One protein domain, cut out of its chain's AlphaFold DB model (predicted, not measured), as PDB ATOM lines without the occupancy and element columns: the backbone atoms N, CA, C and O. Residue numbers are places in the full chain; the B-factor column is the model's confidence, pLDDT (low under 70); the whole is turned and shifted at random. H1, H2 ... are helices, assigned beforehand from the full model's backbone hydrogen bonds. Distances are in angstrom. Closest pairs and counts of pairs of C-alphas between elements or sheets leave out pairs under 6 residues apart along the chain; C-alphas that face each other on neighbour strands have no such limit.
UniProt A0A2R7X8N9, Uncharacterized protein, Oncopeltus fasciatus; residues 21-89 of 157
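What this domain is: This is residues 21 to 89 of the 157 residues of an uncharacterized protein of Oncopeltus fasciatus (UniProt A0A2R7X8N9). H5, the longest helix, runs through the middle; H2 and H3 cross it, H4 packs on H3 at one end, and residues 21 to 28, of which 23 to 28 belong to H1, stick out at the other. The printed part has 69 residues with five named helices, H1 to H5, and no named strand: all helix. It is compact, radius of gyration of the C-alphas 12.1 A, yet elongated, 35 by 21 by 20 A.

How they stand to each other: H1, residues 23 to 32, is close to but not clearly touching H5, residues 74 to 86; closest C-alphas Asp 30 and Thr 78, 7.6 A. H2, residues 36 to 43, touches H5, about perpendicular at 79 degrees; closest C-alphas Ser 37 and Ala 81, 5.3 A. H3, residues 46 to 56, touches residues 80 to 84 of H5 alone, about perpendicular at 77 degrees; closest C-alphas Leu 52 and Ala 84, 7.0 A. H4, residues 65 to 71, touches H3; closest C-alphas Ala 50 and Pro 65, 5.6 A. O i to N i+4 pairs are within hydrogen-bond range throughout H1, H2, H4 and H5, and 5 of 7 in H3.

Where its parts are: H1 begins at C-alpha 23 (132.659, 153.990, 249.502); H5, 18.7 A long from first to last C-alpha, ends at C-alpha 86 (138.106, 146.510, 230.240).

The domain as a whole: The printed part has no cut and no long link. pLDDT is under 70 at residues 21, 23, 26, 29, 33, 61 to 62 and 88 to 89.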
ATOM      1  N   VAL A  21     129.184 157.047 243.712       62.38
ATOM      2  CA  VAL A  21     129.686 155.706 244.014       62.38
ATOM      3  C   VAL A  21     129.914 155.628 245.520       62.38
ATOM      4  O   VAL A  21     130.662 156.427 246.090       62.38
ATOM      5  N   LYS A  22     129.228 154.703 246.194       74.38
ATOM      6  CA  LYS A  22     129.345 154.566 247.649       74.38
ATOM      7  C   LYS A  22     130.709 153.972 247.988       74.38
ATOM      8  O   LYS A  22     131.124 152.987 247.388       74.38
ATOM      9  N   SER A  23     131.357 154.496 249.027       69.75
ATOM     10  CA  SER A  23     132.659 153.990 249.502       69.75
ATOM     11  C   SER A  23     132.660 152.480 249.793       69.75
ATOM     12  O   SER A  23     133.699 151.841 249.655       69.75
ATOM     13  N   GLY A  24     131.514 151.900 250.170       72.75
ATOM     14  CA  GLY A  24     131.379 150.457 250.395       72.75
ATOM     15  C   GLY A  24     131.400 149.610 249.115       72.75
ATOM     16  O   GLY A  24     131.891 148.486 249.144       72.75
ATOM     17  N   GLU A  25     130.928 150.142 247.985       70.94
ATOM     18  CA  GLU A  25     130.949 149.442 246.688       70.94
ATOM     19  C   GLU A  25     132.377 149.367 246.129       70.94
ATOM     20  O   GLU A  25     132.771 148.354 245.552       70.94
ATOM     21  N   ILE A  26     133.175 150.412 246.373       68.75
ATOM     22  CA  ILE A  26     134.595 150.468 245.999       68.75
ATOM     23  C   ILE A  26     135.384 149.418 246.785       68.75
ATOM     24  O   ILE A  26     136.048 148.582 246.179       68.75
ATOM     25  N   ALA A  27     135.230 149.392 248.114       74.31
ATOM     26  CA  ALA A  27     135.930 148.439 248.976       74.31
ATOM     27  C   ALA A  27     135.584 146.975 248.648       74.31
ATOM     28  O   ALA A  27     136.468 146.122 248.621       74.31
ATOM     29  N   SER A  28     134.315 146.680 248.340       73.69
ATOM     30  CA  SER A  28     133.901 145.339 247.908       73.69
ATOM     31  C   SER A  28     134.543 144.945 246.576       73.69
ATOM     32  O   SER A  28     135.043 143.834 246.437       73.69
ATOM     33  N   SER A  29     134.558 145.858 245.599       67.12
ATOM     34  CA  SER A  29     135.158 145.605 244.286       67.12
ATOM     35  C   SER A  29     136.680 145.446 244.354       67.12
ATOM     36  O   SER A  29     137.244 144.666 243.590       67.12
ATOM     37  N   ASP A  30     137.350 146.182 245.241       70.94
ATOM     38  CA  ASP A  30     138.792 146.058 245.457       70.94
ATOM     39  C   ASP A  30     139.148 144.713 246.100       70.94
ATOM     40  O   ASP A  30     140.092 144.067 245.655       70.94
ATOM     41  N   MET A  31     138.338 144.240 247.055       76.19
ATOM     42  CA  MET A  31     138.515 142.925 247.682       76.19
ATOM     43  C   MET A  31     138.278 141.765 246.698       76.19
ATOM     44  O   MET A  31     139.003 140.776 246.714       76.19
ATOM     45  N   GLU A  32     137.298 141.877 245.795       73.81
ATOM     46  CA  GLU A  32     137.045 140.855 244.763       73.81
ATOM     47  C   GLU A  32     138.185 140.717 243.739       73.81
ATOM     48  O   GLU A  32     138.329 139.672 243.102       73.81
ATOM     49  N   LEU A  33     138.976 141.775 243.551       68.69
ATOM     50  CA  LEU A  33     140.044 141.861 242.549       68.69
ATOM     51  C   LEU A  33     141.444 141.891 243.173       68.69
ATOM     52  O   LEU A  33     142.439 142.124 242.471       68.69
ATOM     53  N   GLU A  34     141.524 141.640 244.478       76.69
ATOM     54  CA  GLU A  34     142.770 141.515 245.216       76.69
ATOM     55  C   GLU A  34     143.616 140.379 244.612       76.69
ATOM     56  O   GLU A  34     143.114 139.305 244.268       76.69
ATOM     57  N   GLY A  35     144.898 140.645 244.361       78.75
ATOM     58  CA  GLY A  35     145.814 139.730 243.675       78.75
ATOM     59  C   GLY A  35     145.632 139.640 242.154       78.75
ATOM     60  O   GLY A  35     146.622 139.536 241.432       78.75
ATOM     61  N   LEU A  36     144.408 139.734 241.614       81.19
ATOM     62  CA  LEU A  36     144.225 139.812 240.156       81.19
ATOM     63  C   LEU A  36     144.777 141.130 239.605       81.19
ATOM     64  O   LEU A  36     145.378 141.140 238.534       81.19
ATOM     65  N   SER A  37     144.588 142.227 240.337       85.12
ATOM     66  CA  SER A  37     145.177 143.525 239.998       85.12
ATOM     67  C   SER A  37     146.705 143.460 239.915       85.12
ATOM     68  O   SER A  37     147.262 143.910 238.915       85.12
ATOM     69  N   ASP A  38     147.367 142.813 240.876       86.00
ATOM     70  CA  ASP A  38     148.824 142.624 240.877       86.00
ATOM     71  C   ASP A  38     149.292 141.785 239.684       86.00
ATOM     72  O   ASP A  38     150.212 142.168 238.963       86.00
ATOM     73  N   VAL A  39     148.602 140.676 239.399       86.12
ATOM     74  CA  VAL A  39     148.895 139.849 238.218       86.12
ATOM     75  C   VAL A  39     148.742 140.657 236.930       86.12
ATOM     76  O   VAL A  39     149.566 140.533 236.025       86.12
ATOM     77  N   VAL A  40     147.707 141.496 236.831       87.88
ATOM     78  CA  VAL A  40     147.510 142.372 235.670       87.88
ATOM     79  C   VAL A  40     148.657 143.370 235.551       87.88
ATOM     80  O   VAL A  40     149.158 143.532 234.446       87.88
ATOM     81  N   MET A  41     149.112 143.989 236.642       88.44
ATOM     82  CA  MET A  41     150.247 144.925 236.621       88.44
ATOM     83  C   MET A  41     151.532 144.267 236.100       88.44
ATOM     84  O   MET A  41     152.214 144.822 235.234       88.44
ATOM     85  N   GLU A  42     151.829 143.053 236.560       86.62
ATOM     86  CA  GLU A  42     152.998 142.288 236.112       86.62
ATOM     87  C   GLU A  42     152.882 141.835 234.650       86.62
ATOM     88  O   GLU A  42     153.871 141.764 233.925       86.62
ATOM     89  N   CYS A  43     151.665 141.551 234.184       84.94
ATOM     90  CA  CYS A  43     151.424 141.018 232.843       84.94
ATOM     91  C   CYS A  43     151.048 142.079 231.794       84.94
ATOM     92  O   CYS A  43     150.908 141.733 230.618       84.94
ATOM     93  N   LEU A  44     150.839 143.341 232.181       85.81
ATOM     94  CA  LEU A  44     150.420 144.409 231.272       85.81
ATOM     95  C   LEU A  44     151.601 144.854 230.393       85.81
ATOM     96  O   LEU A  44     152.581 145.377 230.925       85.81
ATOM     97  N   PRO A  45     151.529 144.695 229.058       85.69
ATOM     98  CA  PRO A  45     152.622 145.083 228.180       85.69
ATOM     99  C   PRO A  45     152.680 146.607 227.978       85.69
ATOM    100  O   PRO A  45     151.649 147.282 227.885       85.69
ATOM    101  N   ASP A  46     153.895 147.144 227.840       85.75
ATOM    102  CA  ASP A  46     154.155 148.594 227.786       85.75
ATOM    103  C   ASP A  46     153.439 149.315 226.637       85.75
ATOM    104  O   ASP A  46     153.040 150.473 226.765       85.75
ATOM    105  N   ASN A  47     153.219 148.623 225.517       85.06
ATOM    106  CA  ASN A  47     152.526 149.179 224.356       85.06
ATOM    107  C   ASN A  47     151.042 149.488 224.623       85.06
ATOM    108  O   ASN A  47     150.452 150.294 223.905       85.06
ATOM    109  N   LEU A  48     150.432 148.854 225.628       86.12
ATOM    110  CA  LEU A  48     149.065 149.149 226.063       86.12
ATOM    111  C   LEU A  48     149.021 150.212 227.158       86.12
ATOM    112  O   LEU A  48     147.981 150.838 227.348       86.12
ATOM    113  N   LEU A  49     150.129 150.438 227.862       89.31
ATOM    114  CA  LEU A  49     150.148 151.285 229.046       89.31
ATOM    115  C   LEU A  49     150.023 152.774 228.699       89.31
ATOM    116  O   LEU A  49     149.194 153.459 229.287       89.31
ATOM    117  N   ALA A  50     150.763 153.261 227.700       88.44
ATOM    118  CA  ALA A  50     150.654 154.653 227.245       88.44
ATOM    119  C   ALA A  50     149.209 155.073 226.875       88.44
ATOM    120  O   ALA A  50     148.714 156.035 227.461       88.44
ATOM    121  N   PRO A  51     148.483 154.357 225.986       88.94
ATOM    122  CA  PRO A  51     147.116 154.744 225.629       88.94
ATOM    123  C   PRO A  51     146.105 154.549 226.773       88.94
ATOM    124  O   PRO A  51     145.078 155.227 226.796       88.94
ATOM    125  N   LEU A  52     146.368 153.636 227.716       90.06
ATOM    126  CA  LEU A  52     145.557 153.474 228.927       90.06
ATOM    127  C   LEU A  52     145.689 154.683 229.854       90.06
ATOM    128  O   LEU A  52     144.675 155.229 230.287       90.06
ATOM    129  N   LEU A  53     146.924 155.104 230.133       90.25
ATOM    130  CA  LEU A  53     147.206 156.259 230.983       90.25
ATOM    131  C   LEU A  53     146.649 157.547 230.368       90.25
ATOM    132  O   LEU A  53     145.958 158.291 231.056       90.25
ATOM    133  N   GLU A  54     146.828 157.745 229.060       89.69
ATOM    134  CA  GLU A  54     146.242 158.879 228.337       89.69
ATOM    135  C   GLU A  54     144.709 158.907 228.466       89.69
ATOM    136  O   GLU A  54     144.123 159.948 228.765       89.69
ATOM    137  N   ARG A  55     144.041 157.750 228.317       87.88
ATOM    138  CA  ARG A  55     142.579 157.655 228.463       87.88
ATOM    139  C   ARG A  55     142.110 157.956 229.885       87.88
ATOM    140  O   ARG A  55     141.053 158.561 230.055       87.88
ATOM    141  N   LEU A  56     142.879 157.532 230.883       88.00
ATOM    142  CA  LEU A  56     142.606 157.800 232.294       88.00
ATOM    143  C   LEU A  56     143.029 159.210 232.730       88.00
ATOM    144  O   LEU A  56     142.762 159.583 233.868       88.00
ATOM    145  N   GLN A  57     143.661 159.991 231.843       88.25
ATOM    146  CA  GLN A  57     144.271 161.288 232.157       88.25
ATOM    147  C   GLN A  57     145.292 161.181 233.305       88.25
ATOM    148  O   GLN A  57     145.407 162.062 234.154       88.25
ATOM    149  N   LEU A  58     146.014 160.060 233.328       84.75
ATOM    150  CA  LEU A  58     147.071 159.734 234.277       84.75
ATOM    151  C   LEU A  58     148.433 159.786 233.575       84.75
ATOM    152  O   LEU A  58     148.521 159.653 232.355       84.75
ATOM    153  N   GLY A  59     149.504 159.929 234.354       80.50
ATOM    154  CA  GLY A  59     150.866 160.058 233.835       80.50
ATOM    155  C   GLY A  59     151.396 161.489 233.883       80.50
ATOM    156  O   GLY A  59     150.641 162.456 233.823       80.50
ATOM    157  N   ASP A  60     152.718 161.611 233.999       75.56
ATOM    158  CA  ASP A  60     153.443 162.873 233.838       75.56
ATOM    159  C   ASP A  60     154.129 162.886 232.466       75.56
ATOM    160  O   ASP A  60     154.651 161.861 232.023       75.56
ATOM    161  N   SER A  61     154.154 164.036 231.788       63.94
ATOM    162  CA  SER A  61     154.632 164.147 230.401       63.94
ATOM    163  C   SER A  61     156.131 163.846 230.245       63.94
ATOM    164  O   SER A  61     156.612 163.742 229.116       63.94
ATOM    165  N   GLY A  62     156.873 163.754 231.353       67.75
ATOM    166  CA  GLY A  62     158.306 163.466 231.382       67.75
ATOM    167  C   GLY A  62     158.687 162.031 231.762       67.75
ATOM    168  O   GLY A  62     159.831 161.644 231.527       67.75
ATOM    169  N   ALA A  63     157.775 161.236 232.332       80.31
ATOM    170  CA  ALA A  63     158.084 159.894 232.836       80.31
ATOM    171  C   ALA A  63     157.689 158.805 231.831       80.31
ATOM    172  O   ALA A  63     156.682 158.923 231.127       80.31
ATOM    173  N   ARG A  64     158.444 157.697 231.775       88.12
ATOM    174  CA  ARG A  64     157.985 156.536 230.999       88.12
ATOM    175  C   ARG A  64     156.716 155.966 231.648       88.12
ATOM    176  O   ARG A  64     156.669 155.875 232.873       88.12
ATOM    177  N   PRO A  65     155.721 155.503 230.866       88.94
ATOM    178  CA  PRO A  65     154.460 154.979 231.398       88.94
ATOM    179  C   PRO A  65     154.637 153.919 232.495       88.94
ATOM    180  O   PRO A  65     153.918 153.938 233.490       88.94
ATOM    181  N   ARG A  66     155.619 153.022 232.327       90.50
ATOM    182  CA  ARG A  66     155.936 151.969 233.300       90.50
ATOM    183  C   ARG A  66     156.541 152.530 234.584       90.50
ATOM    184  O   ARG A  66     156.061 152.220 235.663       90.50
ATOM    185  N   GLU A  67     157.519 153.423 234.451       90.19
ATOM    186  CA  GLU A  67     158.173 154.091 235.583       90.19
ATOM    187  C   GLU A  67     157.168 154.919 236.405       90.19
ATOM    188  O   GLU A  67     157.222 154.919 237.631       90.19
ATOM    189  N   TRP A  68     156.207 155.579 235.747       91.62
ATOM    190  CA  TRP A  68     155.121 156.282 236.434       91.62
ATOM    191  C   TRP A  68     154.222 155.320 237.219       91.62
ATOM    192  O   TRP A  68     153.872 155.601 238.362       91.62
ATOM    193  N   LEU A  69     153.864 154.181 236.618       90.00
ATOM    194  CA  LEU A  69     152.987 153.189 237.237       90.00
ATOM    195  C   LEU A  69     153.628 152.542 238.471       90.00
ATOM    196  O   LEU A  69     152.941 152.344 239.469       90.00
ATOM    197  N   ASP A  70     154.930 152.261 238.420       89.44
ATOM    198  CA  ASP A  70     155.679 151.667 239.533       89.44
ATOM    199  C   ASP A  70     155.760 152.614 240.747       89.44
ATOM    200  O   ASP A  70     155.759 152.163 241.894       89.44
ATOM    201  N   LEU A  71     155.788 153.928 240.501       89.81
ATOM    202  CA  LEU A  71     155.797 154.973 241.532       89.81
ATOM    203  C   LEU A  71     154.390 155.406 241.977       89.81
ATOM    204  O   LEU A  71     154.261 156.168 242.935       89.81
ATOM    205  N   ALA A  72     153.339 154.955 241.291       88.62
ATOM    206  CA  ALA A  72     151.974 155.369 241.569       88.62
ATOM    207  C   ALA A  72     151.415 154.738 242.855       88.62
ATOM    208  O   ALA A  72     151.681 153.579 243.206       88.62
ATOM    209  N   GLU A  73     150.544 155.501 243.519       90.12
ATOM    210  CA  GLU A  73     149.782 155.045 244.681       90.12
ATOM    211  C   GLU A  73     149.027 153.733 244.377       90.12
ATOM    212  O   GLU A  73     148.515 153.558 243.261       90.12
ATOM    213  N   PRO A  74     148.901 152.807 245.350       86.69
ATOM    214  CA  PRO A  74     148.250 151.510 245.138       86.69
ATOM    215  C   PRO A  74     146.841 151.617 244.539       86.69
ATOM    216  O   PRO A  74     146.484 150.848 243.652       86.69
ATOM    217  N   SER A  75     146.065 152.619 244.956       86.50
ATOM    218  CA  SER A  75     144.711 152.867 244.447       86.50
ATOM    219  C   SER A  75     144.686 153.197 242.951       86.50
ATOM    220  O   SER A  75     143.819 152.709 242.226       86.50
ATOM    221  N   LEU A  76     145.657 153.973 242.455       88.75
ATOM    222  CA  LEU A  76     145.778 154.294 241.031       88.75
ATOM    223  C   LEU A  76     146.186 153.067 240.221       88.75
ATOM    224  O   LEU A  76     145.623 152.830 239.152       88.75
ATOM    225  N   ARG A  77     147.097 152.241 240.749       89.88
ATOM    226  CA  ARG A  77     147.444 150.956 240.129       89.88
ATOM    227  C   ARG A  77     146.212 150.064 240.007       89.88
ATOM    228  O   ARG A  77     145.933 149.565 238.922       89.88
ATOM    229  N   THR A  78     145.395 149.949 241.051       88.50
ATOM    230  CA  THR A  78     144.139 149.187 240.994       88.50
ATOM    231  C   THR A  78     143.183 149.707 239.912       88.50
ATOM    232  O   THR A  78     142.604 148.907 239.173       88.50
ATOM    233  N   VAL A  79     143.045 151.028 239.751       89.44
ATOM    234  CA  VAL A  79     142.223 151.627 238.681       89.44
ATOM    235  C   VAL A  79     142.776 151.291 237.295       89.44
ATOM    236  O   VAL A  79     142.019 150.850 236.430       89.44
ATOM    237  N   VAL A  80     144.089 151.420 237.087       91.00
ATOM    238  CA  VAL A  80     144.740 151.059 235.818       91.00
ATOM    239  C   VAL A  80     144.563 149.565 235.515       91.00
ATOM    240  O   VAL A  80     144.268 149.213 234.374       91.00
ATOM    241  N   ALA A  81     144.656 148.679 236.515       89.19
ATOM    242  CA  ALA A  81     144.402 147.243 236.340       89.19
ATOM    243  C   ALA A  81     142.963 146.983 235.887       89.19
ATOM    244  O   ALA A  81     142.733 146.232 234.934       89.19
ATOM    245  N   LYS A  82     141.986 147.613 236.548       88.12
ATOM    246  CA  LYS A  82     140.567 147.491 236.186       88.12
ATOM    247  C   LYS A  82     140.322 147.977 234.760       88.12
ATOM    248  O   LYS A  82     139.658 147.290 233.983       88.12
ATOM    249  N   GLU A  83     140.911 149.106 234.392       88.31
ATOM    250  CA  GLU A  83     140.780 149.675 233.056       88.31
ATOM    251  C   GLU A  83     141.432 148.792 231.983       88.31
ATOM    252  O   GLU A  83     140.841 148.537 230.932       88.31
ATOM    253  N   ALA A  84     142.615 148.243 232.262       88.75
ATOM    254  CA  ALA A  84     143.296 147.307 231.374       88.75
ATOM    255  C   ALA A  84     142.451 146.051 231.103       88.75
ATOM    256  O   ALA A  84     142.367 145.576 229.965       88.75
ATOM    257  N   LEU A  85     141.758 145.531 232.122       82.81
ATOM    258  CA  LEU A  85     140.839 144.401 231.959       82.81
ATOM    259  C   LEU A  85     139.670 144.739 231.023       82.81
ATOM    260  O   LEU A  85     139.222 143.863 230.268       82.81
ATOM    261  N   GLN A  86     139.222 145.994 231.034       80.56
ATOM    262  CA  GLN A  86     138.106 146.510 230.240       80.56
ATOM    263  C   GLN A  86     138.530 147.116 228.889       80.56
ATOM    264  O   GLN A  86     137.667 147.491 228.089       80.56
ATOM    265  N   TRP A  87     139.831 147.201 228.594       83.50
ATOM    266  CA  TRP A  87     140.327 147.914 227.418       83.50
ATOM    267  C   TRP A  87     139.787 147.350 226.098       83.50
ATOM    268  O   TRP A  87     139.945 146.162 225.811       83.50
ATOM    269  N   ARG A  88     139.169 148.251 225.310       66.00
ATOM    270  CA  ARG A  88     138.677 148.111 223.917       66.00
ATOM    271  C   ARG A  88     138.250 146.700 223.533       66.00
ATOM    272  O   ARG A  88     138.804 146.080 222.631       66.00
ATOM    273  N   LYS A  89     137.242 146.211 224.233       62.47
ATOM    274  CA  LYS A  89     136.862 144.813 224.172       62.47
ATOM    275  C   LYS A  89     135.415 144.709 223.715       62.47
ATOM    276  O   LYS A  89     134.490 144.996 224.476       62.47
TER     277      LYS A  89